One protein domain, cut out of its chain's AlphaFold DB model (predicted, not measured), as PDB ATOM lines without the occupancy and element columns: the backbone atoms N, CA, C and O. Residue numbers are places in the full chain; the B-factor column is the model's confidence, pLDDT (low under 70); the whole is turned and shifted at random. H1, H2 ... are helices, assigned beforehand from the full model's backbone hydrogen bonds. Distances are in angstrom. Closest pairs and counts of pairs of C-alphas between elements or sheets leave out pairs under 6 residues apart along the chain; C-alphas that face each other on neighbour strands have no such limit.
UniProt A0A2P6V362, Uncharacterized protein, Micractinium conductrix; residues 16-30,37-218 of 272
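AT A GLANCE: This is residues 16 to 30 and 37 to 218 of the 272 residues of an uncharacterized protein of Micractinium conductrix (UniProt A0A2P6V362). A long helical hairpin of H2 and H3 makes the long axis, with H3 running along most of it. Near one end, a second hairpin of H4 and H5 packs on H3 through H4, and H1 and H6 lie at that same end; the other end is bare hairpin with its loop, residues 72 to 83. The printed part has 197 residues with six named helices, H1 to H6 in chain order, and no named strand: all helix. It is loose, with a radius of gyration of the C-alphas of 23.1 A, and elongated, spanning 77 by 41 by 39 A.

IN THESE COORDINATES: H3, residues 84 to 131, is 70.0 A long, from C-alpha 84 at (-26.835, -65.099, -18.374) to C-alpha 131 at (16.423, -13.748, 1.347). H2, residues 41 to 71, measures 44.9 A. H4 holds residues 136 to 157, 31.0 A. H5, residues 164 to 192, 41.1 A, has a kink of 26 degrees near residue 179. H1, residues 16 to 26, 15.2 A, begins at (21.259, -20.209, 5.880). H6, residues 195 to 214, 28.0 A, ends at (14.163, -14.791, 18.599).

HOW THE PARTS SIT: H3 is the hub, touching H1, H2 and H4. H2 and H3 form a hairpin at a shallow tilt of 31 degrees, opposite ways; their closest C-alphas, Gly 62 and Ala 106, are 3.9 A apart. H3 touches H4 with residues 116 to 128 alone, closest at C-alphas 120 and 142, 4.1 A, a hairpin at 36 degrees, only just steep. H4 and H5, a hairpin at 38 degrees, only just steep, touch closest at C-alphas 147 and 175, 4.1 A. H1 touches H3, C-alphas 19 and 130 at 5.9 A, and H6, C-alphas 21 and 212 at 5.8 A, about perpendicular at 78 degrees. H3 and H5 are apart. Every O i to N i+4 pair is within hydrogen-bond range in H1, H2, H3 and H6; in H4 17 of 18 are, in H5 24 of 25.

THE WHOLE: The farthest C-alphas, Pro 82 and Thr 214, are 77.5 A apart. Residues 31 to 36 are not printed; C-alphas 30 and 37 are 8.6 A apart across the cut. The link H2 to H3 is long. Residues 191 to 197, of which 195 to 197 belong to H6, stand free. Mean pLDDT of the printed part is 86.7; residues 29 to 30, 37 to 38, 157 to 161 and 215 to 218 are under 70.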
ATOM      1  N   TRP A  16      21.262 -18.816   5.433       90.38
ATOM      2  CA  TRP A  16      21.259 -20.209   5.880       90.38
ATOM      3  C   TRP A  16      20.941 -20.373   7.362       90.38
ATOM      4  O   TRP A  16      20.229 -21.313   7.711       90.38
ATOM      5  N   GLU A  17      21.381 -19.459   8.226       89.75
ATOM      6  CA  GLU A  17      20.979 -19.473   9.636       89.75
ATOM      7  C   GLU A  17      19.468 -19.302   9.768       89.75
ATOM      8  O   GLU A  17      18.826 -20.041  10.515       89.75
ATOM      9  N   ARG A  18      18.873 -18.409   8.973       89.81
ATOM     10  CA  ARG A  18      17.423 -18.172   8.972       89.81
ATOM     11  C   ARG A  18      16.636 -19.410   8.560       89.81
ATOM     12  O   ARG A  18      15.692 -19.796   9.248       89.81
ATOM     13  N   VAL A  19      17.074 -20.087   7.496       89.69
ATOM     14  CA  VAL A  19      16.502 -21.377   7.083       89.69
ATOM     15  C   VAL A  19      16.708 -22.431   8.176       89.69
ATOM     16  O   VAL A  19      15.756 -23.104   8.560       89.69
ATOM     17  N   SER A  20      17.915 -22.551   8.733       87.31
ATOM     18  CA  SER A  20      18.215 -23.555   9.762       87.31
ATOM     19  C   SER A  20      17.347 -23.394  11.010       87.31
ATOM     20  O   SER A  20      16.868 -24.387  11.549       87.31
ATOM     21  N   ARG A  21      17.068 -22.152  11.426       85.19
ATOM     22  CA  ARG A  21      16.202 -21.847  12.569       85.19
ATOM     23  C   ARG A  21      14.741 -22.143  12.275       85.19
ATOM     24  O   ARG A  21      14.069 -22.717  13.126       85.19
ATOM     25  N   LEU A  22      14.265 -21.829  11.069       86.19
ATOM     26  CA  LEU A  22      12.910 -22.181  10.646       86.19
ATOM     27  C   LEU A  22      12.675 -23.698  10.706       86.19
ATOM     28  O   LEU A  22      11.680 -24.150  11.273       86.19
ATOM     29  N   PHE A  23      13.596 -24.487  10.148       84.44
ATOM     30  CA  PHE A  23      13.514 -25.950  10.195       84.44
ATOM     31  C   PHE A  23      13.756 -26.489  11.609       84.44
ATOM     32  O   PHE A  23      13.066 -27.408  12.037       84.44
ATOM     33  N   GLY A  24      14.685 -25.893  12.357       80.06
ATOM     34  CA  GLY A  24      14.936 -26.230  13.755       80.06
ATOM     35  C   GLY A  24      13.681 -26.084  14.610       80.06
ATOM     36  O   GLY A  24      13.393 -26.971  15.401       80.06
ATOM     37  N   TYR A  25      12.893 -25.029  14.391       77.31
ATOM     38  CA  TYR A  25      11.599 -24.839  15.044       77.31
ATOM     39  C   TYR A  25      10.546 -25.840  14.551       77.31
ATOM     40  O   TYR A  25       9.894 -26.499  15.352       77.31
ATOM     41  N   ALA A  26      10.387 -25.994  13.233       76.94
ATOM     42  CA  ALA A  26       9.332 -26.835  12.662       76.94
ATOM     43  C   ALA A  26       9.507 -28.339  12.937       76.94
ATOM     44  O   ALA A  26       8.521 -29.074  12.970       76.94
ATOM     45  N   PHE A  27      10.750 -28.791  13.117       77.88
ATOM     46  CA  PHE A  27      11.100 -30.197  13.326       77.88
ATOM     47  C   PHE A  27      11.723 -30.466  14.700       77.88
ATOM     48  O   PHE A  27      12.233 -31.568  14.931       77.88
ATOM     49  N   ALA A  28      11.687 -29.495  15.618       73.50
ATOM     50  CA  ALA A  28      12.063 -29.738  17.000       73.50
ATOM     51  C   ALA A  28      11.205 -30.882  17.558       73.50
ATOM     52  O   ALA A  28       9.976 -30.873  17.489       73.50
ATOM     53  N   ARG A  29      11.866 -31.907  18.102       56.78
ATOM     54  CA  ARG A  29      11.178 -32.936  18.881       56.78
ATOM     55  C   ARG A  29      10.766 -32.298  20.200       56.78
ATOM     56  O   ARG A  29      11.632 -31.913  20.981       56.78
ATOM     57  N   HIS A  30       9.464 -32.179  20.420       61.22
ATOM     58  CA  HIS A  30       8.911 -31.711  21.683       61.22
ATOM     59  C   HIS A  30       8.567 -32.911  22.565       61.22
ATOM     60  O   HIS A  30       7.934 -33.860  22.099       61.22
ATOM     61  N   PRO A  37       4.625 -25.792  20.146       64.00
ATOM     62  CA  PRO A  37       4.695 -24.481  19.537       64.00
ATOM     63  C   PRO A  37       3.808 -24.454  18.284       64.00
ATOM     64  O   PRO A  37       3.779 -25.429  17.521       64.00
ATOM     65  N   PRO A  38       3.051 -23.369  18.048       69.12
ATOM     66  CA  PRO A  38       2.182 -23.301  16.887       69.12
ATOM     67  C   PRO A  38       3.031 -23.432  15.620       69.12
ATOM     68  O   PRO A  38       3.996 -22.687  15.433       69.12
ATOM     69  N   MET A  39       2.668 -24.386  14.756       73.19
ATOM     70  CA  MET A  39       3.338 -24.574  13.469       73.19
ATOM     71  C   MET A  39       3.316 -23.253  12.688       73.19
ATOM     72  O   MET A  39       2.245 -22.632  12.619       73.19
ATOM     73  N   PRO A  40       4.444 -22.835  12.083       79.12
ATOM     74  CA  PRO A  40       4.487 -21.596  11.319       79.12
ATOM     75  C   PRO A  40       3.413 -21.621  10.233       79.12
ATOM     76  O   PRO A  40       3.180 -22.653   9.588       79.12
ATOM     77  N   GLU A  41       2.710 -20.506  10.053       80.19
ATOM     78  CA  GLU A  41       1.579 -20.449   9.123       80.19
ATOM     79  C   GLU A  41       1.998 -20.700   7.677       80.19
ATOM     80  O   GLU A  41       1.196 -21.182   6.882       80.19
ATOM     81  N   GLU A  42       3.263 -20.480   7.358       83.06
ATOM     82  CA  GLU A  42       3.863 -20.719   6.057       83.06
ATOM     83  C   GLU A  42       3.990 -22.209   5.744       83.06
ATOM     84  O   GLU A  42       3.724 -22.614   4.615       83.06
ATOM     85  N   PHE A  43       4.314 -23.049   6.734       85.62
ATOM     86  CA  PHE A  43       4.282 -24.503   6.549       85.62
ATOM     87  C   PHE A  43       2.849 -25.009   6.383       85.62
ATOM     88  O   PHE A  43       2.607 -25.928   5.600       85.62
ATOM     89  N   ARG A  44       1.881 -24.382   7.068       86.69
ATOM     90  CA  ARG A  44       0.455 -24.686   6.875       86.69
ATOM     91  C   ARG A  44      -0.044 -24.250   5.498       86.69
ATOM     92  O   ARG A  44      -0.772 -25.011   4.867       86.69
ATOM     93  N   GLU A  45       0.353 -23.069   5.019       87.69
ATOM     94  CA  GLU A  45       0.054 -22.578   3.666       87.69
ATOM     95  C   GLU A  45       0.663 -23.520   2.619       87.69
ATOM     96  O   GLU A  45      -0.061 -24.023   1.765       87.69
ATOM     97  N   TRP A  46       1.945 -23.871   2.763       90.81
ATOM     98  CA  TRP A  46       2.628 -24.845   1.910       90.81
ATOM     99  C   TRP A  46       1.904 -26.198   1.853       90.81
ATOM    100  O   TRP A  46       1.641 -26.723   0.766       90.81
ATOM    101  N   ALA A  47       1.544 -26.758   3.013       90.06
ATOM    102  CA  ALA A  47       0.833 -28.030   3.092       90.06
ATOM    103  C   ALA A  47      -0.558 -27.943   2.449       90.06
ATOM    104  O   ALA A  47      -0.927 -28.808   1.652       90.06
ATOM    105  N   ARG A  48      -1.317 -26.881   2.739       93.69
ATOM    106  CA  ARG A  48      -2.646 -26.649   2.156       93.69
ATOM    107  C   ARG A  48      -2.572 -26.539   0.638       93.69
ATOM    108  O   ARG A  48      -3.328 -27.218  -0.053       93.69
ATOM    109  N   ASP A  49      -1.666 -25.719   0.122       91.94
ATOM    110  CA  ASP A  49      -1.543 -25.474  -1.314       91.94
ATOM    111  C   ASP A  49      -1.089 -26.756  -2.044       91.94
ATOM    112  O   ASP A  49      -1.591 -27.081  -3.123       91.94
ATOM    113  N   THR A  50      -0.243 -27.570  -1.400       93.00
ATOM    114  CA  THR A  50       0.135 -28.912  -1.876       93.00
ATOM    115  C   THR A  50      -1.053 -29.874  -1.915       93.00
ATOM    116  O   THR A  50      -1.216 -30.616  -2.888       93.00
ATOM    117  N   VAL A  51      -1.911 -29.876  -0.889       95.12
ATOM    118  CA  VAL A  51      -3.127 -30.707  -0.855       95.12
ATOM    119  C   VAL A  51      -4.099 -30.287  -1.955       95.12
ATOM    120  O   VAL A  51      -4.615 -31.150  -2.665       95.12
ATOM    121  N   VAL A  52      -4.302 -28.982  -2.157       94.69
ATOM    122  CA  VAL A  52      -5.140 -28.457  -3.248       94.69
ATOM    123  C   VAL A  52      -4.600 -28.911  -4.604       94.69
ATOM    124  O   VAL A  52      -5.348 -29.466  -5.410       94.69
ATOM    125  N   ALA A  53      -3.296 -28.762  -4.840       92.81
ATOM    126  CA  ALA A  53      -2.664 -29.219  -6.074       92.81
ATOM    127  C   ALA A  53      -2.758 -30.744  -6.262       92.81
ATOM    128  O   ALA A  53      -3.003 -31.216  -7.372       92.81
ATOM    129  N   SER A  54      -2.630 -31.519  -5.183       94.88
ATOM    130  CA  SER A  54      -2.822 -32.976  -5.204       94.88
ATOM    131  C   SER A  54      -4.263 -33.340  -5.571       94.88
ATOM    132  O   SER A  54      -4.486 -34.237  -6.380       94.88
ATOM    133  N   GLY A  55      -5.249 -32.615  -5.037       96.31
ATOM    134  CA  GLY A  55      -6.659 -32.770  -5.397       96.31
ATOM    135  C   GLY A  55      -6.918 -32.463  -6.873       96.31
ATOM    136  O   GLY A  55      -7.568 -33.248  -7.562       96.31
ATOM    137  N   LEU A  56      -6.338 -31.381  -7.402       96.06
ATOM    138  CA  LEU A  56      -6.396 -31.077  -8.837       96.06
ATOM    139  C   LEU A  56      -5.747 -32.187  -9.674       96.06
ATOM    140  O   LEU A  56      -6.321 -32.624 -10.669       96.06
ATOM    141  N   GLY A  57      -4.596 -32.702  -9.240       94.12
ATOM    142  CA  GLY A  57      -3.942 -33.852  -9.861       94.12
ATOM    143  C   GLY A  57      -4.820 -35.099  -9.885       94.12
ATOM    144  O   GLY A  57      -4.868 -35.798 -10.898       94.12
ATOM    145  N   LEU A  58      -5.548 -35.354  -8.795       97.12
ATOM    146  CA  LEU A  58      -6.503 -36.453  -8.686       97.12
ATOM    147  C   LEU A  58      -7.598 -36.328  -9.744       97.12
ATOM    148  O   LEU A  58      -7.838 -37.271 -10.504       97.12
ATOM    149  N   LEU A  59      -8.220 -35.150  -9.820       95.94
ATOM    150  CA  LEU A  59      -9.298 -34.858 -10.763       95.94
ATOM    151  C   LEU A  59      -8.826 -34.957 -12.214       95.94
ATOM    152  O   LEU A  59      -9.493 -35.586 -13.033       95.94
ATOM    153  N   LEU A  60      -7.658 -34.398 -12.537       93.00
ATOM    154  CA  LEU A  60      -7.103 -34.447 -13.891       93.00
ATOM    155  C   LEU A  60      -6.701 -35.872 -14.292       93.00
ATOM    156  O   LEU A  60      -7.005 -36.312 -15.403       93.00
ATOM    157  N   GLY A  61      -6.050 -36.616 -13.393       92.38
ATOM    158  CA  GLY A  61      -5.629 -37.995 -13.638       92.38
ATOM    159  C   GLY A  61      -6.815 -38.940 -13.843       92.38
ATOM    160  O   GLY A  61      -6.862 -39.675 -14.834       92.38
ATOM    161  N   GLY A  62      -7.795 -38.882 -12.937       92.88
ATOM    162  CA  GLY A  62      -9.016 -39.683 -13.011       92.88
ATOM    163  C   GLY A  62      -9.907 -39.266 -14.178       92.88
ATOM    164  O   GLY A  62     -10.333 -40.115 -14.956       92.88
ATOM    165  N   GLY A  63     -10.120 -37.960 -14.356       92.62
ATOM    166  CA  GLY A  63     -10.951 -37.396 -15.420       92.62
ATOM    167  C   GLY A  63     -10.433 -37.725 -16.818       92.62
ATOM    168  O   GLY A  63     -11.211 -38.157 -17.669       92.62
ATOM    169  N   ARG A  64      -9.114 -37.629 -17.048       93.25
ATOM    170  CA  ARG A  64      -8.507 -38.025 -18.328       93.25
ATOM    171  C   ARG A  64      -8.713 -39.511 -18.611       93.25
ATOM    172  O   ARG A  64      -9.121 -39.869 -19.712       93.25
ATOM    173  N   LYS A  65      -8.479 -40.379 -17.618       92.88
ATOM    174  CA  LYS A  65      -8.670 -41.828 -17.779       92.88
ATOM    175  C   LYS A  65     -10.140 -42.195 -17.981       92.88
ATOM    176  O   LYS A  65     -10.442 -43.070 -18.783       92.88
ATOM    177  N   TRP A  66     -11.048 -41.512 -17.293       92.31
ATOM    178  CA  TRP A  66     -12.484 -41.687 -17.470       92.31
ATOM    179  C   TRP A  66     -12.936 -41.294 -18.879       92.31
ATOM    180  O   TRP A  66     -13.684 -42.043 -19.501       92.31
ATOM    181  N   ALA A  67     -12.443 -40.173 -19.414       91.62
ATOM    182  CA  ALA A  67     -12.734 -39.766 -20.786       91.62
ATOM    183  C   ALA A  67     -12.237 -40.810 -21.804       91.62
ATOM    184  O   ALA A  67     -12.992 -41.205 -22.689       91.62
ATOM    185  N   GLU A  68     -11.012 -41.328 -21.636       90.31
ATOM    186  CA  GLU A  68     -10.472 -42.418 -22.467       90.31
ATOM    187  C   GLU A  68     -11.364 -43.678 -22.427       90.31
ATOM    188  O   GLU A  68     -11.701 -44.237 -23.469       90.31
ATOM    189  N   GLU A  69     -11.779 -44.117 -21.234       86.56
ATOM    190  CA  GLU A  69     -12.603 -45.326 -21.052       86.56
ATOM    191  C   GLU A  69     -14.065 -45.129 -21.489       86.56
ATOM    192  O   GLU A  69     -14.733 -46.104 -21.830       86.56
ATOM    193  N   ARG A  70     -14.570 -43.886 -21.503       83.62
ATOM    194  CA  ARG A  70     -15.905 -43.545 -22.022       83.62
ATOM    195  C   ARG A  70     -15.980 -43.696 -23.540       83.62
ATOM    196  O   ARG A  70     -17.029 -44.065 -24.059       83.62
ATOM    197  N   HIS A  71     -14.890 -43.395 -24.241       79.38
ATOM    198  CA  HIS A  71     -14.795 -43.588 -25.689       79.38
ATOM    199  C   HIS A  71     -14.471 -45.038 -26.075       79.38
ATOM    200  O   HIS A  71     -14.666 -45.420 -27.227       79.38
ATOM    201  N   ALA A  72     -14.010 -45.860 -25.130       78.06
ATOM    202  CA  ALA A  72     -13.849 -47.288 -25.349       78.06
ATOM    203  C   ALA A  72     -15.224 -47.977 -25.420       78.06
ATOM    204  O   ALA A  72     -16.104 -47.703 -24.600       78.06
ATOM    205  N   ALA A  73     -15.396 -48.901 -26.374       73.56
ATOM    206  CA  ALA A  73     -16.628 -49.677 -26.539       73.56
ATOM    207  C   ALA A  73     -17.109 -50.247 -25.195       73.56
ATOM    208  O   ALA A  73     -16.288 -50.675 -24.377       73.56
ATOM    209  N   ALA A  74     -18.420 -50.228 -24.942       77.00
ATOM    210  CA  ALA A  74     -18.987 -50.771 -23.709       77.00
ATOM    211  C   ALA A  74     -18.535 -52.233 -23.509       77.00
ATOM    212  O   ALA A  74     -18.370 -52.947 -24.501       77.00
ATOM    213  N   PRO A  75     -18.306 -52.692 -22.263       77.38
ATOM    214  CA  PRO A  75     -17.956 -54.087 -22.031       77.38
ATOM    215  C   PRO A  75     -19.055 -54.987 -22.594       77.38
ATOM    216  O   PRO A  75     -20.197 -54.939 -22.138       77.38
ATOM    217  N   ALA A  76     -18.706 -55.785 -23.597       77.00
ATOM    218  CA  ALA A  76     -19.582 -56.809 -24.134       77.00
ATOM    219  C   ALA A  76     -19.336 -58.123 -23.378       77.00
ATOM    220  O   ALA A  76     -18.191 -58.408 -23.009       77.00
ATOM    221  N   PRO A  77     -20.381 -58.926 -23.127       78.06
ATOM    222  CA  PRO A  77     -20.188 -60.256 -22.577       78.06
ATOM    223  C   PRO A  77     -19.434 -61.147 -23.585       78.06
ATOM    224  O   PRO A  77     -19.569 -60.939 -24.794       78.06
ATOM    225  N   PRO A  78     -18.670 -62.148 -23.115       82.06
ATOM    226  CA  PRO A  78     -18.063 -63.150 -23.988       82.06
ATOM    227  C   PRO A  78     -19.133 -63.851 -24.833       82.06
ATOM    228  O   PRO A  78     -20.214 -64.165 -24.325       82.06
ATOM    229  N   SER A  79     -18.845 -64.104 -26.112       80.50
ATOM    230  CA  SER A  79     -19.784 -64.762 -27.035       80.50
ATOM    231  C   SER A  79     -20.096 -66.216 -26.658       80.50
ATOM    232  O   SER A  79     -21.083 -66.773 -27.125       80.50
ATOM    233  N   ASP A  80     -19.264 -66.819 -25.813       84.44
ATOM    234  CA  ASP A  80     -19.308 -68.201 -25.334       84.44
ATOM    235  C   ASP A  80     -19.825 -68.329 -23.887       84.44
ATOM    236  O   ASP A  80     -19.723 -69.396 -23.279       84.44
ATOM    237  N   ALA A  81     -20.387 -67.263 -23.304       80.56
ATOM    238  CA  ALA A  81     -20.855 -67.291 -21.921       80.56
ATOM    239  C   ALA A  81     -21.954 -68.367 -21.711       80.56
ATOM    240  O   ALA A  81     -23.037 -68.256 -22.292       80.56
ATOM    241  N   PRO A  82     -21.746 -69.367 -20.825       80.25
ATOM    242  CA  PRO A  82     -22.632 -70.532 -20.715       80.25
ATOM    243  C   PRO A  82     -23.995 -70.204 -20.094       80.25
ATOM    244  O   PRO A  82     -24.972 -70.913 -20.321       80.25
ATOM    245  N   THR A  83     -24.092 -69.129 -19.301       88.94
ATOM    246  CA  THR A  83     -25.369 -68.644 -18.756       88.94
ATOM    247  C   THR A  83     -25.409 -67.117 -18.676       88.94
ATOM    248  O   THR A  83     -24.372 -66.452 -18.607       88.94
ATOM    249  N   LYS A  84     -26.622 -66.547 -18.584       86.50
ATOM    250  CA  LYS A  84     -26.835 -65.099 -18.374       86.50
ATOM    251  C   LYS A  84     -26.116 -64.565 -17.127       86.50
ATOM    252  O   LYS A  84     -25.649 -63.431 -17.127       86.50
ATOM    253  N   LEU A  85     -25.984 -65.389 -16.084       87.44
ATOM    254  CA  LEU A  85     -25.252 -65.035 -14.867       87.44
ATOM    255  C   LEU A  85     -23.744 -64.889 -15.128       87.44
ATOM    256  O   LEU A  85     -23.129 -63.964 -14.605       87.44
ATOM    257  N   HIS A  86     -23.152 -65.764 -15.948       85.50
ATOM    258  CA  HIS A  86     -21.736 -65.667 -16.322       85.50
ATOM    259  C   HIS A  86     -21.470 -64.426 -17.182       85.50
ATOM    260  O   HIS A  86     -20.505 -63.708 -16.927       85.50
ATOM    261  N   ALA A  87     -22.371 -64.111 -18.120       86.25
ATOM    262  CA  ALA A  87     -22.314 -62.876 -18.899       86.25
ATOM    263  C   ALA A  87     -22.394 -61.620 -18.005       86.25
ATOM    264  O   ALA A  87     -21.572 -60.713 -18.134       86.25
ATOM    265  N   ALA A  88     -23.330 -61.587 -17.048       86.12
ATOM    266  CA  ALA A  88     -23.472 -60.474 -16.108       86.12
ATOM    267  C   ALA A  88     -22.238 -60.304 -15.204       86.12
ATOM    268  O   ALA A  88     -21.777 -59.181 -14.995       86.12
ATOM    269  N   ARG A  89     -21.661 -61.411 -14.711       88.38
ATOM    270  CA  ARG A  89     -20.412 -61.391 -13.932       88.38
ATOM    271  C   ARG A  89     -19.232 -60.872 -14.750       88.38
ATOM    272  O   ARG A  89     -18.475 -60.058 -14.237       88.38
ATOM    273  N   ALA A  90     -19.103 -61.280 -16.012       86.56
ATOM    274  CA  ALA A  90     -18.031 -60.811 -16.889       86.56
ATOM    275  C   ALA A  90     -18.109 -59.294 -17.144       86.56
ATOM    276  O   ALA A  90     -17.094 -58.601 -17.086       86.56
ATOM    277  N   ILE A  91     -19.315 -58.757 -17.356       89.31
ATOM    278  CA  ILE A  91     -19.533 -57.308 -17.500       89.31
ATOM    279  C   ILE A  91     -19.201 -56.576 -16.191       89.31
ATOM    280  O   ILE A  91     -18.541 -55.536 -16.216       89.31
ATOM    281  N   ALA A  92     -19.628 -57.114 -15.044       88.31
ATOM    282  CA  ALA A  92     -19.328 -56.535 -13.735       88.31
ATOM    283  C   ALA A  92     -17.817 -56.509 -13.445       88.31
ATOM    284  O   ALA A  92     -17.293 -55.483 -13.016       88.31
ATOM    285  N   GLU A  93     -17.103 -57.595 -13.743       91.06
ATOM    286  CA  GLU A  93     -15.646 -57.685 -13.609       91.06
ATOM    287  C   GLU A  93     -14.941 -56.657 -14.507       91.06
ATOM    288  O   GLU A  93     -14.093 -55.890 -14.047       91.06
ATOM    289  N   ALA A  94     -15.358 -56.551 -15.773       88.25
ATOM    290  CA  ALA A  94     -14.817 -55.562 -16.700       88.25
ATOM    291  C   ALA A  94     -15.054 -54.117 -16.217       88.25
ATOM    292  O   ALA A  94     -14.159 -53.273 -16.328       88.25
ATOM    293  N   ASN A  95     -16.224 -53.828 -15.640       89.31
ATOM    294  CA  ASN A  95     -16.528 -52.529 -15.035       89.31
ATOM    295  C   ASN A  95     -15.660 -52.246 -13.801       89.31
ATOM    296  O   ASN A  95     -15.125 -51.144 -13.670       89.31
ATOM    297  N   THR A  96     -15.454 -53.237 -12.933       91.31
ATOM    298  CA  THR A  96     -14.570 -53.116 -11.763       91.31
ATOM    299  C   THR A  96     -13.130 -52.831 -12.185       91.31
ATOM    300  O   THR A  96     -12.480 -51.937 -11.637       91.31
ATOM    301  N   GLN A  97     -12.635 -53.510 -13.221       91.94
ATOM    302  CA  GLN A  97     -11.301 -53.257 -13.766       91.94
ATOM    303  C   GLN A  97     -11.173 -51.853 -14.371       91.94
ATOM    304  O   GLN A  97     -10.151 -51.195 -14.164       91.94
ATOM    305  N   ARG A  98     -12.203 -51.358 -15.079       90.75
ATOM    306  CA  ARG A  98     -12.253 -49.960 -15.555       90.75
ATOM    307  C   ARG A  98     -12.156 -48.982 -14.392       90.75
ATOM    308  O   ARG A  98     -11.321 -48.078 -14.426       90.75
ATOM    309  N   MET A  99     -12.952 -49.197 -13.347       90.94
ATOM    310  CA  MET A  99     -12.948 -48.348 -12.157       90.94
ATOM    311  C   MET A  99     -11.575 -48.346 -11.474       90.94
ATOM    312  O   MET A  99     -11.045 -47.283 -11.157       90.94
ATOM    313  N   SER A 100     -10.945 -49.515 -11.341       94.06
ATOM    314  CA  SER A 100      -9.594 -49.652 -10.788       94.06
ATOM    315  C   SER A 100      -8.545 -48.890 -11.610       94.06
ATOM    316  O   SER A 100      -7.698 -48.190 -11.051       94.06
ATOM    317  N   ARG A 101      -8.624 -48.930 -12.949       93.94
ATOM    318  CA  ARG A 101      -7.727 -48.146 -13.818       93.94
ATOM    319  C   ARG A 101      -7.919 -46.640 -13.651       93.94
ATOM    320  O   ARG A 101      -6.920 -45.921 -13.600       93.94
ATOM    321  N   ILE A 102      -9.164 -46.173 -13.548       94.50
ATOM    322  CA  ILE A 102      -9.485 -44.757 -13.306       94.50
ATOM    323  C   ILE A 102      -8.960 -44.320 -11.936       94.50
ATOM    324  O   ILE A 102      -8.265 -43.310 -11.851       94.50
ATOM    325  N   ALA A 103      -9.205 -45.108 -10.886       95.62
ATOM    326  CA  ALA A 103      -8.714 -44.829  -9.539       95.62
ATOM    327  C   ALA A 103      -7.178 -44.774  -9.491       95.62
ATOM    328  O   ALA A 103      -6.604 -43.828  -8.956       95.62
ATOM    329  N   ASN A 104      -6.493 -45.731 -10.125       95.69
ATOM    330  CA  ASN A 104      -5.032 -45.732 -10.211       95.69
ATOM    331  C   ASN A 104      -4.502 -44.502 -10.968       95.69
ATOM    332  O   ASN A 104      -3.504 -43.903 -10.568       95.69
ATOM    333  N   ALA A 105      -5.168 -44.093 -12.052       94.38
ATOM    334  CA  ALA A 105      -4.807 -42.880 -12.782       94.38
ATOM    335  C   ALA A 105      -5.025 -41.612 -11.941       94.38
ATOM    336  O   ALA A 105      -4.183 -40.715 -11.976       94.38
ATOM    337  N   ALA A 106      -6.099 -41.561 -11.151       95.00
ATOM    338  CA  ALA A 106      -6.379 -40.474 -10.222       95.00
ATOM    339  C   ALA A 106      -5.299 -40.376  -9.134       95.00
ATOM    340  O   ALA A 106      -4.685 -39.326  -8.973       95.00
ATOM    341  N   VAL A 107      -4.974 -41.481  -8.456       96.19
ATOM    342  CA  VAL A 107      -3.928 -41.511  -7.416       96.19
ATOM    343  C   VAL A 107      -2.561 -41.125  -7.982       96.19
ATOM    344  O   VAL A 107      -1.848 -40.322  -7.381       96.19
ATOM    345  N   LYS A 108      -2.197 -41.633  -9.167       93.94
ATOM    346  CA  LYS A 108      -0.956 -41.233  -9.851       93.94
ATOM    347  C   LYS A 108      -0.944 -39.747 -10.193       93.94
ATOM    348  O   LYS A 108       0.084 -39.101 -10.011       93.94
ATOM    349  N   GLY A 109      -2.066 -39.213 -10.673       92.81
ATOM    350  CA  GLY A 109      -2.225 -37.786 -10.938       92.81
ATOM    351  C   GLY A 109      -2.036 -36.953  -9.672       92.81
ATOM    352  O   GLY A 109      -1.254 -36.003  -9.685       92.81
ATOM    353  N   ALA A 110      -2.667 -37.363  -8.569       94.06
ATOM    354  CA  ALA A 110      -2.563 -36.708  -7.271       94.06
ATOM    355  C   ALA A 110      -1.124 -36.680  -6.753       94.06
ATOM    356  O   ALA A 110      -0.605 -35.616  -6.432       94.06
ATOM    357  N   ALA A 111      -0.456 -37.836  -6.744       94.38
ATOM    358  CA  ALA A 111       0.926 -37.948  -6.294       94.38
ATOM    359  C   ALA A 111       1.878 -37.117  -7.165       94.38
ATOM    360  O   ALA A 111       2.778 -36.461  -6.647       94.38
ATOM    361  N   HIS A 112       1.679 -37.122  -8.486       91.75
ATOM    362  CA  HIS A 112       2.577 -36.423  -9.395       91.75
ATOM    363  C   HIS A 112       2.452 -34.898  -9.294       91.75
ATOM    364  O   HIS A 112       3.456 -34.215  -9.097       91.75
ATOM    365  N   PHE A 113       1.228 -34.367  -9.382       92.56
ATOM    366  CA  PHE A 113       0.983 -32.931  -9.218       92.56
ATOM    367  C   PHE A 113       1.300 -32.463  -7.799       92.56
ATOM    368  O   PHE A 113       1.916 -31.411  -7.634       92.56
ATOM    369  N   GLY A 114       0.942 -33.260  -6.790       93.44
ATOM    370  CA  GLY A 114       1.257 -32.987  -5.392       93.44
ATOM    371  C   GLY A 114       2.755 -32.853  -5.155       93.44
ATOM    372  O   GLY A 114       3.188 -31.874  -4.562       93.44
ATOM    373  N   ALA A 115       3.566 -33.773  -5.687       94.44
ATOM    374  CA  ALA A 115       5.020 -33.700  -5.557       94.44
ATOM    375  C   ALA A 115       5.613 -32.449  -6.229       94.44
ATOM    376  O   ALA A 115       6.463 -31.782  -5.643       94.44
ATOM    377  N   ILE A 116       5.153 -32.101  -7.436       94.75
ATOM    378  CA  ILE A 116       5.617 -30.898  -8.146       94.75
ATOM    379  C   ILE A 116       5.242 -29.633  -7.366       94.75
ATOM    380  O   ILE A 116       6.087 -28.759  -7.179       94.75
ATOM    381  N   ALA A 117       4.003 -29.543  -6.879       95.12
ATOM    382  CA  ALA A 117       3.533 -28.406  -6.095       95.12
ATOM    383  C   ALA A 117       4.255 -28.293  -4.745       95.12
ATOM    384  O   ALA A 117       4.667 -27.198  -4.369       95.12
ATOM    385  N   ALA A 118       4.482 -29.415  -4.059       96.12
ATOM    386  CA  ALA A 118       5.245 -29.455  -2.815       96.12
ATOM    387  C   ALA A 118       6.652 -28.877  -3.009       96.12
ATOM    388  O   ALA A 118       7.105 -28.074  -2.193       96.12
ATOM    389  N   VAL A 119       7.322 -29.238  -4.109       96.56
ATOM    390  CA  VAL A 119       8.644 -28.698  -4.455       96.56
ATOM    391  C   VAL A 119       8.554 -27.214  -4.812       96.56
ATOM    392  O   VAL A 119       9.352 -26.432  -4.304       96.56
ATOM    393  N   PHE A 120       7.577 -26.812  -5.630       95.75
ATOM    394  CA  PHE A 120       7.378 -25.415  -6.026       95.75
ATOM    395  C   PHE A 120       7.211 -24.499  -4.807       95.75
ATOM    396  O   PHE A 120       8.017 -23.594  -4.586       95.75
ATOM    397  N   TYR A 121       6.188 -24.765  -3.992       94.62
ATOM    398  CA  TYR A 121       5.854 -23.936  -2.838       94.62
ATOM    399  C   TYR A 121       6.899 -24.070  -1.725       94.62
ATOM    400  O   TYR A 121       7.169 -23.101  -1.019       94.62
ATOM    401  N   GLY A 122       7.525 -25.243  -1.585       94.31
ATOM    402  CA  GLY A 122       8.586 -25.470  -0.604       94.31
ATOM    403  C   GLY A 122       9.833 -24.648  -0.916       94.31
ATOM    404  O   GLY A 122      10.374 -23.982  -0.037       94.31
ATOM    405  N   VAL A 123      10.263 -24.619  -2.181       96.06
ATOM    406  CA  VAL A 123      11.400 -23.791  -2.609       96.06
ATOM    407  C   VAL A 123      11.051 -22.305  -2.578       96.06
ATOM    408  O   VAL A 123      11.898 -21.509  -2.180       96.06
ATOM    409  N   GLN A 124       9.814 -21.919  -2.906       93.94
ATOM    410  CA  GLN A 124       9.352 -20.536  -2.740       93.94
ATOM    411  C   GLN A 124       9.451 -20.089  -1.269       93.94
ATOM    412  O   GLN A 124       9.982 -19.013  -0.987       93.94
ATOM    413  N   LEU A 125       9.020 -20.937  -0.325       93.12
ATOM    414  CA  LEU A 125       9.157 -20.690   1.111       93.12
ATOM    415  C   LEU A 125      10.630 -20.550   1.518       93.12
ATOM    416  O   LEU A 125      11.013 -19.524   2.079       93.12
ATOM    417  N   VAL A 126      11.469 -21.536   1.192       94.12
ATOM    418  CA  VAL A 126      12.898 -21.522   1.549       94.12
ATOM    419  C   VAL A 126      13.616 -20.312   0.951       94.12
ATOM    420  O   VAL A 126      14.383 -19.663   1.653       94.12
ATOM    421  N   SER A 127      13.339 -19.966  -0.309       94.31
ATOM    422  CA  SER A 127      13.903 -18.786  -0.975       94.31
ATOM    423  C   SER A 127      13.521 -17.497  -0.250       94.31
ATOM    424  O   SER A 127      14.393 -16.679   0.052       94.31
ATOM    425  N   SER A 128      12.239 -17.347   0.096       92.81
ATOM    426  CA  SER A 128      11.751 -16.153   0.790       92.81
ATOM    427  C   SER A 128      12.399 -15.991   2.169       92.81
ATOM    428  O   SER A 128      12.802 -14.893   2.554       92.81
ATOM    429  N   VAL A 129      12.589 -17.100   2.890       91.69
ATOM    430  CA  VAL A 129      13.213 -17.141   4.220       91.69
ATOM    431  C   VAL A 129      14.712 -16.891   4.131       91.69
ATOM    432  O   VAL A 129      15.248 -16.118   4.918       91.69
ATOM    433  N   TYR A 130      15.387 -17.485   3.150       93.06
ATOM    434  CA  TYR A 130      16.809 -17.261   2.906       93.06
ATOM    435  C   TYR A 130      17.093 -15.783   2.606       93.06
ATOM    436  O   TYR A 130      18.045 -15.210   3.132       93.06
ATOM    437  N   ARG A 131      16.241 -15.140   1.799       91.81
ATOM    438  CA  ARG A 131      16.423 -13.748   1.347       91.81
ATOM    439  C   ARG A 131      15.825 -12.702   2.282       91.81
ATOM    440  O   ARG A 131      16.218 -11.546   2.216       91.81
ATOM    441  N   GLY A 132      14.861 -13.085   3.120       87.88
ATOM    442  CA  GLY A 132      14.169 -12.171   4.044       87.88
ATOM    443  C   GLY A 132      13.219 -11.210   3.392       87.88
ATOM    444  O   GLY A 132      12.945 -10.145   3.919       87.88
ATOM    445  N   ARG A 133      12.740 -11.590   2.222       88.69
ATOM    446  CA  ARG A 133      11.785 -10.826   1.445       88.69
ATOM    447  C   ARG A 133      11.014 -11.809   0.599       88.69
ATOM    448  O   ARG A 133      11.590 -12.789   0.132       88.69
ATOM    449  N   ARG A 134       9.732 -11.521   0.407       86.25
ATOM    450  CA  ARG A 134       8.853 -12.294  -0.463       86.25
ATOM    451  C   ARG A 134       8.617 -11.492  -1.734       86.25
ATOM    452  O   ARG A 134       8.065 -10.396  -1.668       86.25
ATOM    453  N   ASP A 135       9.090 -12.004  -2.862       89.00
ATOM    454  CA  ASP A 135       8.875 -11.394  -4.174       89.00
ATOM    455  C   ASP A 135       8.765 -12.452  -5.282       89.00
ATOM    456  O   ASP A 135       8.942 -13.654  -5.064       89.00
ATOM    457  N   PHE A 136       8.459 -12.004  -6.501       90.94
ATOM    458  CA  PHE A 136       8.299 -12.883  -7.659       90.94
ATOM    459  C   PHE A 136       9.521 -13.776  -7.956       90.94
ATOM    460  O   PHE A 136       9.360 -14.810  -8.608       90.94
ATOM    461  N   LEU A 137      10.735 -13.430  -7.499       92.25
ATOM    462  CA  LEU A 137      11.915 -14.278  -7.716       92.25
ATOM    463  C   LEU A 137      11.818 -15.583  -6.922       92.25
ATOM    464  O   LEU A 137      12.324 -16.606  -7.374       92.25
ATOM    465  N   ASP A 138      11.106 -15.593  -5.795       93.38
ATOM    466  CA  ASP A 138      10.871 -16.824  -5.040       93.38
ATOM    467  C   ASP A 138       9.999 -17.802  -5.841       93.38
ATOM    468  O   ASP A 138      10.243 -19.008  -5.837       93.38
ATOM    469  N   ALA A 139       9.022 -17.282  -6.595       92.94
ATOM    470  CA  ALA A 139       8.224 -18.076  -7.527       92.94
ATOM    471  C   ALA A 139       9.046 -18.537  -8.742       92.94
ATOM    472  O   ALA A 139       8.820 -19.635  -9.251       92.94
ATOM    473  N   ALA A 140      10.036 -17.753  -9.184       94.56
ATOM    474  CA  ALA A 140      10.979 -18.180 -10.219       94.56
ATOM    475  C   ALA A 140      11.871 -19.339  -9.735       94.56
ATOM    476  O   ALA A 140      12.004 -20.333 -10.448       94.56
ATOM    477  N   HIS A 141      12.411 -19.272  -8.510       94.88
ATOM    478  CA  HIS A 141      13.178 -20.370  -7.903       94.88
ATOM    479  C   HIS A 141      12.316 -21.620  -7.682       94.88
ATOM    480  O   HIS A 141      12.737 -22.730  -8.019       94.88
ATOM    481  N   GLY A 142      11.091 -21.443  -7.174       95.00
ATOM    482  CA  GLY A 142      10.112 -22.522  -7.052       95.00
ATOM    483  C   GLY A 142       9.808 -23.166  -8.402       95.00
ATOM    484  O   GLY A 142       9.848 -24.389  -8.538       95.00
ATOM    485  N   GLY A 143       9.584 -22.338  -9.424       94.50
ATOM    486  CA  GLY A 143       9.350 -22.755 -10.802       94.50
ATOM    487  C   GLY A 143      10.521 -23.547 -11.367       94.50
ATOM    488  O   GLY A 143      10.314 -24.618 -11.929       94.50
ATOM    489  N   LEU A 144      11.749 -23.074 -11.163       95.62
ATOM    490  CA  LEU A 144      12.972 -23.759 -11.573       95.62
ATOM    491  C   LEU A 144      13.041 -25.172 -10.985       95.62
ATOM    492  O   LEU A 144      13.203 -26.145 -11.725       95.62
ATOM    493  N   ALA A 145      12.880 -25.303  -9.667       96.31
ATOM    494  CA  ALA A 145      12.976 -26.591  -8.987       96.31
ATOM    495  C   ALA A 145      11.842 -27.548  -9.389       96.31
ATOM    496  O   ALA A 145      12.082 -28.707  -9.731       96.31
ATOM    497  N   ALA A 146      10.603 -27.056  -9.411       95.62
ATOM    498  CA  ALA A 146       9.436 -27.837  -9.807       95.62
ATOM    499  C   ALA A 146       9.505 -28.266 -11.280       95.62
ATOM    500  O   ALA A 146       9.195 -29.408 -11.622       95.62
ATOM    501  N   GLY A 147       9.981 -27.372 -12.148       94.56
ATOM    502  CA  GLY A 147      10.229 -27.635 -13.557       94.56
ATOM    503  C   GLY A 147      11.307 -28.693 -13.774       94.56
ATOM    504  O   GLY A 147      11.133 -29.574 -14.613       94.56
ATOM    505  N   ALA A 148      12.385 -28.676 -12.984       94.00
ATOM    506  CA  ALA A 148      13.407 -29.722 -13.012       94.00
ATOM    507  C   ALA A 148      12.809 -31.100 -12.675       94.00
ATOM    508  O   ALA A 148      13.017 -32.065 -13.415       94.00
ATOM    509  N   VAL A 149      12.001 -31.182 -11.610       92.75
ATOM    510  CA  VAL A 149      11.293 -32.413 -11.206       92.75
ATOM    511  C   VAL A 149      10.319 -32.879 -12.291       92.75
ATOM    512  O   VAL A 149      10.278 -34.067 -12.625       92.75
ATOM    513  N   PHE A 150       9.574 -31.952 -12.892       90.75
ATOM    514  CA  PHE A 150       8.697 -32.243 -14.021       90.75
ATOM    515  C   PHE A 150       9.479 -32.783 -15.226       90.75
ATOM    516  O   PHE A 150       9.091 -33.797 -15.805       90.75
ATOM    517  N   GLY A 151      10.619 -32.174 -15.562       87.88
ATOM    518  CA  GLY A 151      11.503 -32.625 -16.635       87.88
ATOM    519  C   GLY A 151      12.009 -34.055 -16.426       87.88
ATOM    520  O   GLY A 151      11.978 -34.864 -17.356       87.88
ATOM    521  N   VAL A 152      12.395 -34.403 -15.193       88.06
ATOM    522  CA  VAL A 152      12.786 -35.775 -14.816       88.06
ATOM    523  C   VAL A 152      11.612 -36.750 -14.949       88.06
ATOM    524  O   VAL A 152      11.777 -37.854 -15.472       88.06
ATOM    525  N   SER A 153      10.410 -36.350 -14.528       85.06
ATOM    526  CA  SER A 153       9.208 -37.175 -14.703       85.06
ATOM    527  C   SER A 153       8.896 -37.429 -16.179       85.06
ATOM    528  O   SER A 153       8.606 -38.562 -16.574       85.06
ATOM    529  N   LEU A 154       9.033 -36.395 -17.017       80.12
ATOM    530  CA  LEU A 154       8.818 -36.509 -18.453       80.12
ATOM    531  C   LEU A 154       9.817 -37.481 -19.087       80.12
ATOM    532  O   LEU A 154       9.404 -38.332 -19.873       80.12
ATOM    533  N   HIS A 155      11.098 -37.414 -18.702       76.94
ATOM    534  CA  HIS A 155      12.148 -38.317 -19.191       76.94
ATOM    535  C   HIS A 155      11.785 -39.800 -19.012       76.94
ATOM    536  O   HIS A 155      12.027 -40.611 -19.904       76.94
ATOM    537  N   ARG A 156      11.138 -40.160 -17.895       70.19
ATOM    538  CA  ARG A 156      10.689 -41.539 -17.641       70.19
ATOM    539  C   ARG A 156       9.571 -41.993 -18.592       70.19
ATOM    540  O   ARG A 156       9.431 -43.189 -18.836       70.19
ATOM    541  N   SER A 157       8.780 -41.057 -19.118       64.69
ATOM    542  CA  SER A 157       7.660 -41.316 -20.034       64.69
ATOM    543  C   SER A 157       8.101 -41.359 -21.503       64.69
ATOM    544  O   SER A 157       7.759 -42.288 -22.239       64.69
ATOM    545  N   VAL A 158       8.921 -40.397 -21.941       58.50
ATOM    546  CA  VAL A 158       9.516 -40.392 -23.286       58.50
ATOM    547  C   VAL A 158      10.748 -41.291 -23.299       58.50
ATOM    548  O   VAL A 158      11.862 -40.825 -23.091       58.50
ATOM    549  N   ARG A 159      10.536 -42.593 -23.549       57.06
ATOM    550  CA  ARG A 159      11.578 -43.623 -23.746       57.06
ATOM    551  C   ARG A 159      12.869 -43.040 -24.358       57.06
ATOM    552  O   ARG A 159      12.929 -42.809 -25.562       57.06
ATOM    553  N   ALA A 160      13.875 -42.816 -23.509       55.56
ATOM    554  CA  ALA A 160      15.317 -42.693 -23.765       55.56
ATOM    555  C   ALA A 160      15.847 -41.751 -24.878       55.56
ATOM    556  O   ALA A 160      17.047 -41.765 -25.135       55.56
ATOM    557  N   LYS A 161      15.034 -40.918 -25.543       65.94
ATOM    558  CA  LYS A 161      15.525 -40.096 -26.675       65.94
ATOM    559  C   LYS A 161      16.245 -38.805 -26.274       65.94
ATOM    560  O   LYS A 161      16.950 -38.228 -27.095       65.94
ATOM    561  N   VAL A 162      16.075 -38.337 -25.039       73.94
ATOM    562  CA  VAL A 162      16.672 -37.083 -24.553       73.94
ATOM    563  C   VAL A 162      17.484 -37.377 -23.293       73.94
ATOM    564  O   VAL A 162      16.929 -37.995 -22.385       73.94
ATOM    565  N   PRO A 163      18.756 -36.944 -23.188       84.75
ATOM    566  CA  PRO A 163      19.551 -37.125 -21.975       84.75
ATOM    567  C   PRO A 163      18.860 -36.526 -20.744       84.75
ATOM    568  O   PRO A 163      18.321 -35.421 -20.823       84.75
ATOM    569  N   LEU A 164      18.935 -37.215 -19.598       84.69
ATOM    570  CA  LEU A 164      18.325 -36.782 -18.332       84.69
ATOM    571  C   LEU A 164      18.714 -35.342 -17.953       84.69
ATOM    572  O   LEU A 164      17.863 -34.542 -17.567       84.69
ATOM    573  N   ALA A 165      19.992 -34.992 -18.122       87.06
ATOM    574  CA  ALA A 165      20.490 -33.643 -17.861       87.06
ATOM    575  C   ALA A 165      19.779 -32.590 -18.726       87.06
ATOM    576  O   ALA A 165      19.417 -31.521 -18.243       87.06
ATOM    577  N   ARG A 166      19.502 -32.907 -19.997       86.50
ATOM    578  CA  ARG A 166      18.821 -31.992 -20.917       86.50
ATOM    579  C   ARG A 166      17.343 -31.843 -20.574       86.50
ATOM    580  O   ARG A 166      16.840 -30.726 -20.616       86.50
ATOM    581  N   SER A 167      16.653 -32.922 -20.195       88.88
ATOM    582  CA  SER A 167      15.268 -32.824 -19.710       88.88
ATOM    583  C   SER A 167      15.164 -32.042 -18.403       88.88
ATOM    584  O   SER A 167      14.217 -31.281 -18.235       88.88
ATOM    585  N   LEU A 168      16.148 -32.183 -17.508       91.19
ATOM    586  CA  LEU A 168      16.212 -31.432 -16.258       91.19
ATOM    587  C   LEU A 168      16.410 -29.940 -16.534       91.19
ATOM    588  O   LEU A 168      15.621 -29.136 -16.055       91.19
ATOM    589  N   VAL A 169      17.402 -29.575 -17.355       92.81
ATOM    590  CA  VAL A 169      17.688 -28.172 -17.703       92.81
ATOM    591  C   VAL A 169      16.521 -27.527 -18.447       92.81
ATOM    592  O   VAL A 169      16.125 -26.417 -18.106       92.81
ATOM    593  N   LEU A 170      15.929 -28.214 -19.429       91.38
ATOM    594  CA  LEU A 170      14.763 -27.698 -20.152       91.38
ATOM    595  C   LEU A 170      13.554 -27.551 -19.230       91.38
ATOM    596  O   LEU A 170      12.877 -26.529 -19.273       91.38
ATOM    597  N   GLY A 171      13.306 -28.547 -18.377       92.69
ATOM    598  CA  GLY A 171      12.256 -28.482 -17.369       92.69
ATOM    599  C   GLY A 171      12.459 -27.302 -16.422       92.69
ATOM    600  O   GLY A 171      11.534 -26.529 -16.208       92.69
ATOM    601  N   ALA A 172      13.677 -27.115 -15.915       93.75
ATOM    602  CA  ALA A 172      14.041 -26.018 -15.025       93.75
ATOM    603  C   ALA A 172      13.882 -24.646 -15.696       93.75
ATOM    604  O   ALA A 172      13.292 -23.740 -15.112       93.75
ATOM    605  N   ALA A 173      14.345 -24.501 -16.941       94.75
ATOM    606  CA  ALA A 173      14.196 -23.271 -17.713       94.75
ATOM    607  C   ALA A 173      12.716 -22.939 -17.964       94.75
ATOM    608  O   ALA A 173      12.284 -21.817 -17.703       94.75
ATOM    609  N   LEU A 174      11.922 -23.926 -18.398       93.19
ATOM    610  CA  LEU A 174      10.479 -23.767 -18.596       93.19
ATOM    611  C   LEU A 174       9.779 -23.397 -17.287       93.19
ATOM    612  O   LEU A 174       9.011 -22.437 -17.245       93.19
ATOM    613  N   GLY A 175      10.087 -24.113 -16.209       92.94
ATOM    614  CA  GLY A 175       9.518 -23.869 -14.894       92.94
ATOM    615  C   GLY A 175       9.856 -22.480 -14.360       92.94
ATOM    616  O   GLY A 175       8.958 -21.767 -13.924       92.94
ATOM    617  N   SER A 176      11.113 -22.039 -14.468       93.56
ATOM    618  CA  SER A 176      11.518 -20.679 -14.092       93.56
ATOM    619  C   SER A 176      10.816 -19.626 -14.951       93.56
ATOM    620  O   SER A 176      10.358 -18.616 -14.420       93.56
ATOM    621  N   SER A 177      10.700 -19.860 -16.264       93.75
ATOM    622  CA  SER A 177      10.051 -18.920 -17.185       93.75
ATOM    623  C   SER A 177       8.559 -18.743 -16.895       93.75
ATOM    624  O   SER A 177       8.056 -17.631 -16.989       93.75
ATOM    625  N   MET A 178       7.871 -19.814 -16.477       92.88
ATOM    626  CA  MET A 178       6.472 -19.778 -16.040       92.88
ATOM    627  C   MET A 178       6.325 -19.277 -14.596       92.88
ATOM    628  O   MET A 178       5.309 -18.679 -14.249       92.88
ATOM    629  N   GLY A 179       7.345 -19.479 -13.758       90.44
ATOM    630  CA  GLY A 179       7.373 -19.032 -12.367       90.44
ATOM    631  C   GLY A 179       7.360 -17.509 -12.224       90.44
ATOM    632  O   GLY A 179       6.697 -16.995 -11.330       90.44
ATOM    633  N   ILE A 180       8.015 -16.779 -13.134       90.88
ATOM    634  CA  ILE A 180       8.043 -15.305 -13.132       90.88
ATOM    635  C   ILE A 180       6.639 -14.688 -13.300       90.88
ATOM    636  O   ILE A 180       6.214 -13.956 -12.402       90.88
ATOM    637  N   PRO A 181       5.879 -14.950 -14.388       92.88
ATOM    638  CA  PRO A 181       4.541 -14.385 -14.543       92.88
ATOM    639  C   PRO A 181       3.585 -14.885 -13.458       92.88
ATOM    640  O   PRO A 181       2.725 -14.126 -13.021       92.88
ATOM    641  N   LEU A 182       3.760 -16.119 -12.972       90.12
ATOM    642  CA  LEU A 182       2.983 -16.637 -11.849       90.12
ATOM    643  C   LEU A 182       3.249 -15.851 -10.556       90.12
ATOM    644  O   LEU A 182       2.298 -15.488  -9.871       90.12
ATOM    645  N   GLY A 183       4.509 -15.546 -10.239       88.31
ATOM    646  CA  GLY A 183       4.884 -14.726  -9.082       88.31
ATOM    647  C   GLY A 183       4.329 -13.308  -9.170       88.31
ATOM    648  O   GLY A 183       3.709 -12.826  -8.228       88.31
ATOM    649  N   LEU A 184       4.441 -12.673 -10.339       90.12
ATOM    650  CA  LEU A 184       3.848 -11.353 -10.572       90.12
ATOM    651  C   LEU A 184       2.318 -11.379 -10.441       90.12
ATOM    652  O   LEU A 184       1.728 -10.453  -9.887       90.12
ATOM    653  N   ALA A 185       1.667 -12.440 -10.922       90.56
ATOM    654  CA  ALA A 185       0.232 -12.627 -10.749       90.56
ATOM    655  C   ALA A 185      -0.141 -12.817  -9.271       90.56
ATOM    656  O   ALA A 185      -1.126 -12.232  -8.824       90.56
ATOM    657  N   GLN A 186       0.648 -13.572  -8.496       86.25
ATOM    658  CA  GLN A 186       0.462 -13.707  -7.048       86.25
ATOM    659  C   GLN A 186       0.571 -12.349  -6.344       86.25
ATOM    660  O   GLN A 186      -0.309 -12.010  -5.552       86.25
ATOM    661  N   ASP A 187       1.581 -11.545  -6.679       86.25
ATOM    662  CA  ASP A 187       1.762 -10.204  -6.113       86.25
ATOM    663  C   ASP A 187       0.572  -9.295  -6.456       86.25
ATOM    664  O   ASP A 187       0.022  -8.614  -5.587       86.25
ATOM    665  N   LYS A 188       0.092  -9.338  -7.707       88.88
ATOM    666  CA  LYS A 188      -1.104  -8.596  -8.130       88.88
ATOM    667  C   LYS A 188      -2.365  -9.060  -7.404       88.88
ATOM    668  O   LYS A 188      -3.125  -8.219  -6.933       88.88
ATOM    669  N   LEU A 189      -2.575 -10.365  -7.252       87.62
ATOM    670  CA  LEU A 189      -3.712 -10.906  -6.504       87.62
ATOM    671  C   LEU A 189      -3.719 -10.397  -5.057       87.62
ATOM    672  O   LEU A 189      -4.772 -10.006  -4.562       87.62
ATOM    673  N   VAL A 190      -2.551 -10.310  -4.410       84.12
ATOM    674  CA  VAL A 190      -2.415  -9.736  -3.059       84.12
ATOM    675  C   VAL A 190      -2.848  -8.279  -3.011       84.12
ATOM    676  O   VAL A 190      -3.558  -7.895  -2.088       84.12
ATOM    677  N   THR A 191      -2.479  -7.475  -4.008       85.50
ATOM    678  CA  THR A 191      -2.899  -6.066  -4.044       85.50
ATOM    679  C   THR A 191      -4.406  -5.881  -4.229       85.50
ATOM    680  O   THR A 191      -4.938  -4.844  -3.844       85.50
ATOM    681  N   LEU A 192      -5.094  -6.884  -4.784       87.88
ATOM    682  CA  LEU A 192      -6.545  -6.874  -4.997       87.88
ATOM    683  C   LEU A 192      -7.335  -7.439  -3.808       87.88
ATOM    684  O   LEU A 192      -8.548  -7.252  -3.739       87.88
ATOM    685  N   LEU A 193      -6.676  -8.136  -2.878       87.06
ATOM    686  CA  LEU A 193      -7.324  -8.664  -1.679       87.06
ATOM    687  C   LEU A 193      -7.793  -7.517  -0.759       87.06
ATOM    688  O   LEU A 193      -7.109  -6.496  -0.667       87.06
ATOM    689  N   PRO A 194      -8.911  -7.686  -0.026       91.69
ATOM    690  CA  PRO A 194      -9.322  -6.786   1.049       91.69
ATOM    691  C   PRO A 194      -8.175  -6.422   2.005       91.69
ATOM    692  O   PRO A 194      -7.314  -7.254   2.309       91.69
ATOM    693  N   GLN A 195      -8.176  -5.183   2.512       86.62
ATOM    694  CA  GLN A 195      -7.095  -4.667   3.367       86.62
ATOM    695  C   GLN A 195      -6.863  -5.530   4.615       86.62
ATOM    696  O   GLN A 195      -5.716  -5.727   5.016       86.62
ATOM    697  N   GLU A 196      -7.927  -6.103   5.181       83.00
ATOM    698  CA  GLU A 196      -7.868  -7.054   6.295       83.00
ATOM    699  C   GLU A 196      -7.004  -8.286   5.975       83.00
ATOM    700  O   GLU A 196      -6.161  -8.692   6.776       83.00
ATOM    701  N   HIS A 197      -7.119  -8.840   4.767       82.44
ATOM    702  CA  HIS A 197      -6.342 -10.000   4.338       82.44
ATOM    703  C   HIS A 197      -4.894  -9.630   4.004       82.44
ATOM    704  O   HIS A 197      -3.979 -10.412   4.271       82.44
ATOM    705  N   GLN A 198      -4.662  -8.425   3.477       84.19
ATOM    706  CA  GLN A 198      -3.307  -7.904   3.279       84.19
ATOM    707  C   GLN A 198      -2.594  -7.659   4.616       84.19
ATOM    708  O   GLN A 198      -1.407  -7.960   4.753       84.19
ATOM    709  N   ALA A 199      -3.305  -7.112   5.605       83.94
ATOM    710  CA  ALA A 199      -2.795  -6.909   6.958       83.94
ATOM    711  C   ALA A 199      -2.490  -8.251   7.634       83.94
ATOM    712  O   ALA A 199      -1.397  -8.417   8.170       83.94
ATOM    713  N   ALA A 200      -3.386  -9.236   7.511       83.56
ATOM    714  CA  ALA A 200      -3.150 -10.589   8.004       83.56
ATOM    715  C   ALA A 200      -1.905 -11.227   7.363       83.56
ATOM    716  O   ALA A 200      -1.065 -11.774   8.071       83.56
ATOM    717  N   ARG A 201      -1.721 -11.108   6.037       82.56
ATOM    718  CA  ARG A 201      -0.511 -11.612   5.355       82.56
ATOM    719  C   ARG A 201       0.775 -10.948   5.847       82.56
ATOM    720  O   ARG A 201       1.761 -11.646   6.060       82.56
ATOM    721  N   ARG A 202       0.769  -9.626   6.037       83.81
ATOM    722  CA  ARG A 202       1.930  -8.897   6.573       83.81
ATOM    723  C   ARG A 202       2.227  -9.296   8.016       83.81
ATOM    724  O   ARG A 202       3.373  -9.584   8.329       83.81
ATOM    725  N   ALA A 203       1.199  -9.393   8.859       84.12
ATOM    726  CA  ALA A 203       1.340  -9.807  10.252       84.12
ATOM    727  C   ALA A 203       1.941 -11.215  10.385       84.12
ATOM    728  O   ALA A 203       2.795 -11.428  11.243       84.12
ATOM    729  N   ARG A 204       1.545 -12.148   9.507       83.62
ATOM    730  CA  ARG A 204       2.131 -13.497   9.424       83.62
ATOM    731  C   ARG A 204       3.619 -13.454   9.107       83.62
ATOM    732  O   ARG A 204       4.409 -14.056   9.819       83.62
ATOM    733  N   TRP A 205       3.997 -12.675   8.095       84.12
ATOM    734  CA  TRP A 205       5.399 -12.533   7.712       84.12
ATOM    735  C   TRP A 205       6.254 -11.949   8.842       84.12
ATOM    736  O   TRP A 205       7.297 -12.500   9.174       84.12
ATOM    737  N   THR A 206       5.774 -10.897   9.507       83.94
ATOM    738  CA  THR A 206       6.465 -10.318  10.668       83.94
ATOM    739  C   THR A 206       6.554 -11.306  11.835       83.94
ATOM    740  O   THR A 206       7.550 -11.336  12.551       83.94
ATOM    741  N   GLN A 207       5.534 -12.148  12.032       81.94
ATOM    742  CA  GLN A 207       5.568 -13.208  13.041       81.94
ATOM    743  C   GLN A 207       6.624 -14.274  12.713       81.94
ATOM    744  O   GLN A 207       7.347 -14.700  13.611       81.94
ATOM    745  N   LEU A 208       6.729 -14.688  11.449       83.88
ATOM    746  CA  LEU A 208       7.767 -15.603  10.979       83.88
ATOM    747  C   LEU A 208       9.168 -15.015  11.183       83.88
ATOM    748  O   LEU A 208      10.058 -15.712  11.665       83.88
ATOM    749  N   GLU A 209       9.367 -13.744  10.838       83.25
ATOM    750  CA  GLU A 209      10.637 -13.044  11.060       83.25
ATOM    751  C   GLU A 209      10.989 -13.003  12.548       83.25
ATOM    752  O   GLU A 209      12.071 -13.452  12.924       83.25
ATOM    753  N   GLY A 210      10.040 -12.605  13.401       78.94
ATOM    754  CA  GLY A 210      10.221 -12.615  14.852       78.94
ATOM    755  C   GLY A 210      10.567 -14.004  15.394       78.94
ATOM    756  O   GLY A 210      11.457 -14.132  16.234       78.94
ATOM    757  N   MET A 211       9.938 -15.061  14.874       78.25
ATOM    758  CA  MET A 211      10.253 -16.447  15.232       78.25
ATOM    759  C   MET A 211      11.675 -16.849  14.830       78.25
ATOM    760  O   MET A 211      12.384 -17.479  15.612       78.25
ATOM    761  N   ILE A 212      12.101 -16.503  13.615       82.75
ATOM    762  CA  ILE A 212      13.442 -16.820  13.110       82.75
ATOM    763  C   ILE A 212      14.513 -16.063  13.908       82.75
ATOM    764  O   ILE A 212      15.576 -16.613  14.207       82.75
ATOM    765  N   GLU A 213      14.248 -14.812  14.269       79.75
ATOM    766  CA  GLU A 213      15.192 -13.960  14.992       79.75
ATOM    767  C   GLU A 213      15.324 -14.349  16.465       79.75
ATOM    768  O   GLU A 213      16.442 -14.497  16.967       79.75
ATOM    769  N   THR A 214      14.199 -14.570  17.143       71.62
ATOM    770  CA  THR A 214      14.163 -14.791  18.599       71.62
ATOM    771  C   THR A 214      14.148 -16.264  19.000       71.62
ATOM    772  O   THR A 214      14.414 -16.582  20.156       71.62
ATOM    773  N   GLY A 215      13.841 -17.179  18.074       64.25
ATOM    774  CA  GLY A 215      13.692 -18.607  18.366       64.25
ATOM    775  C   GLY A 215      12.457 -18.956  19.207       64.25
ATOM    776  O   GLY A 215      12.299 -20.116  19.583       64.25
ATOM    777  N   ALA A 216      11.579 -17.990  19.495       57.97
ATOM    778  CA  ALA A 216      10.379 -18.181  20.299       57.97
ATOM    779  C   ALA A 216       9.153 -17.597  19.587       57.97
ATOM    780  O   ALA A 216       9.151 -16.447  19.153       57.97
ATOM    781  N   VAL A 217       8.074 -18.378  19.504       56.88
ATOM    782  CA  VAL A 217       6.745 -17.847  19.187       56.88
ATOM    783  C   VAL A 217       5.980 -17.765  20.489       56.88
ATOM    784  O   VAL A 217       5.659 -18.793  21.079       56.88
ATOM    785  N   GLU A 218       5.678 -16.548  20.937       52.97
ATOM    786  CA  GLU A 218       4.670 -16.350  21.977       52.97
ATOM    787  C   GLU A 218       3.338 -16.882  21.400       52.97
ATOM    788  O   GLU A 218       2.890 -16.375  20.364       52.97
TER     789      GLU A 218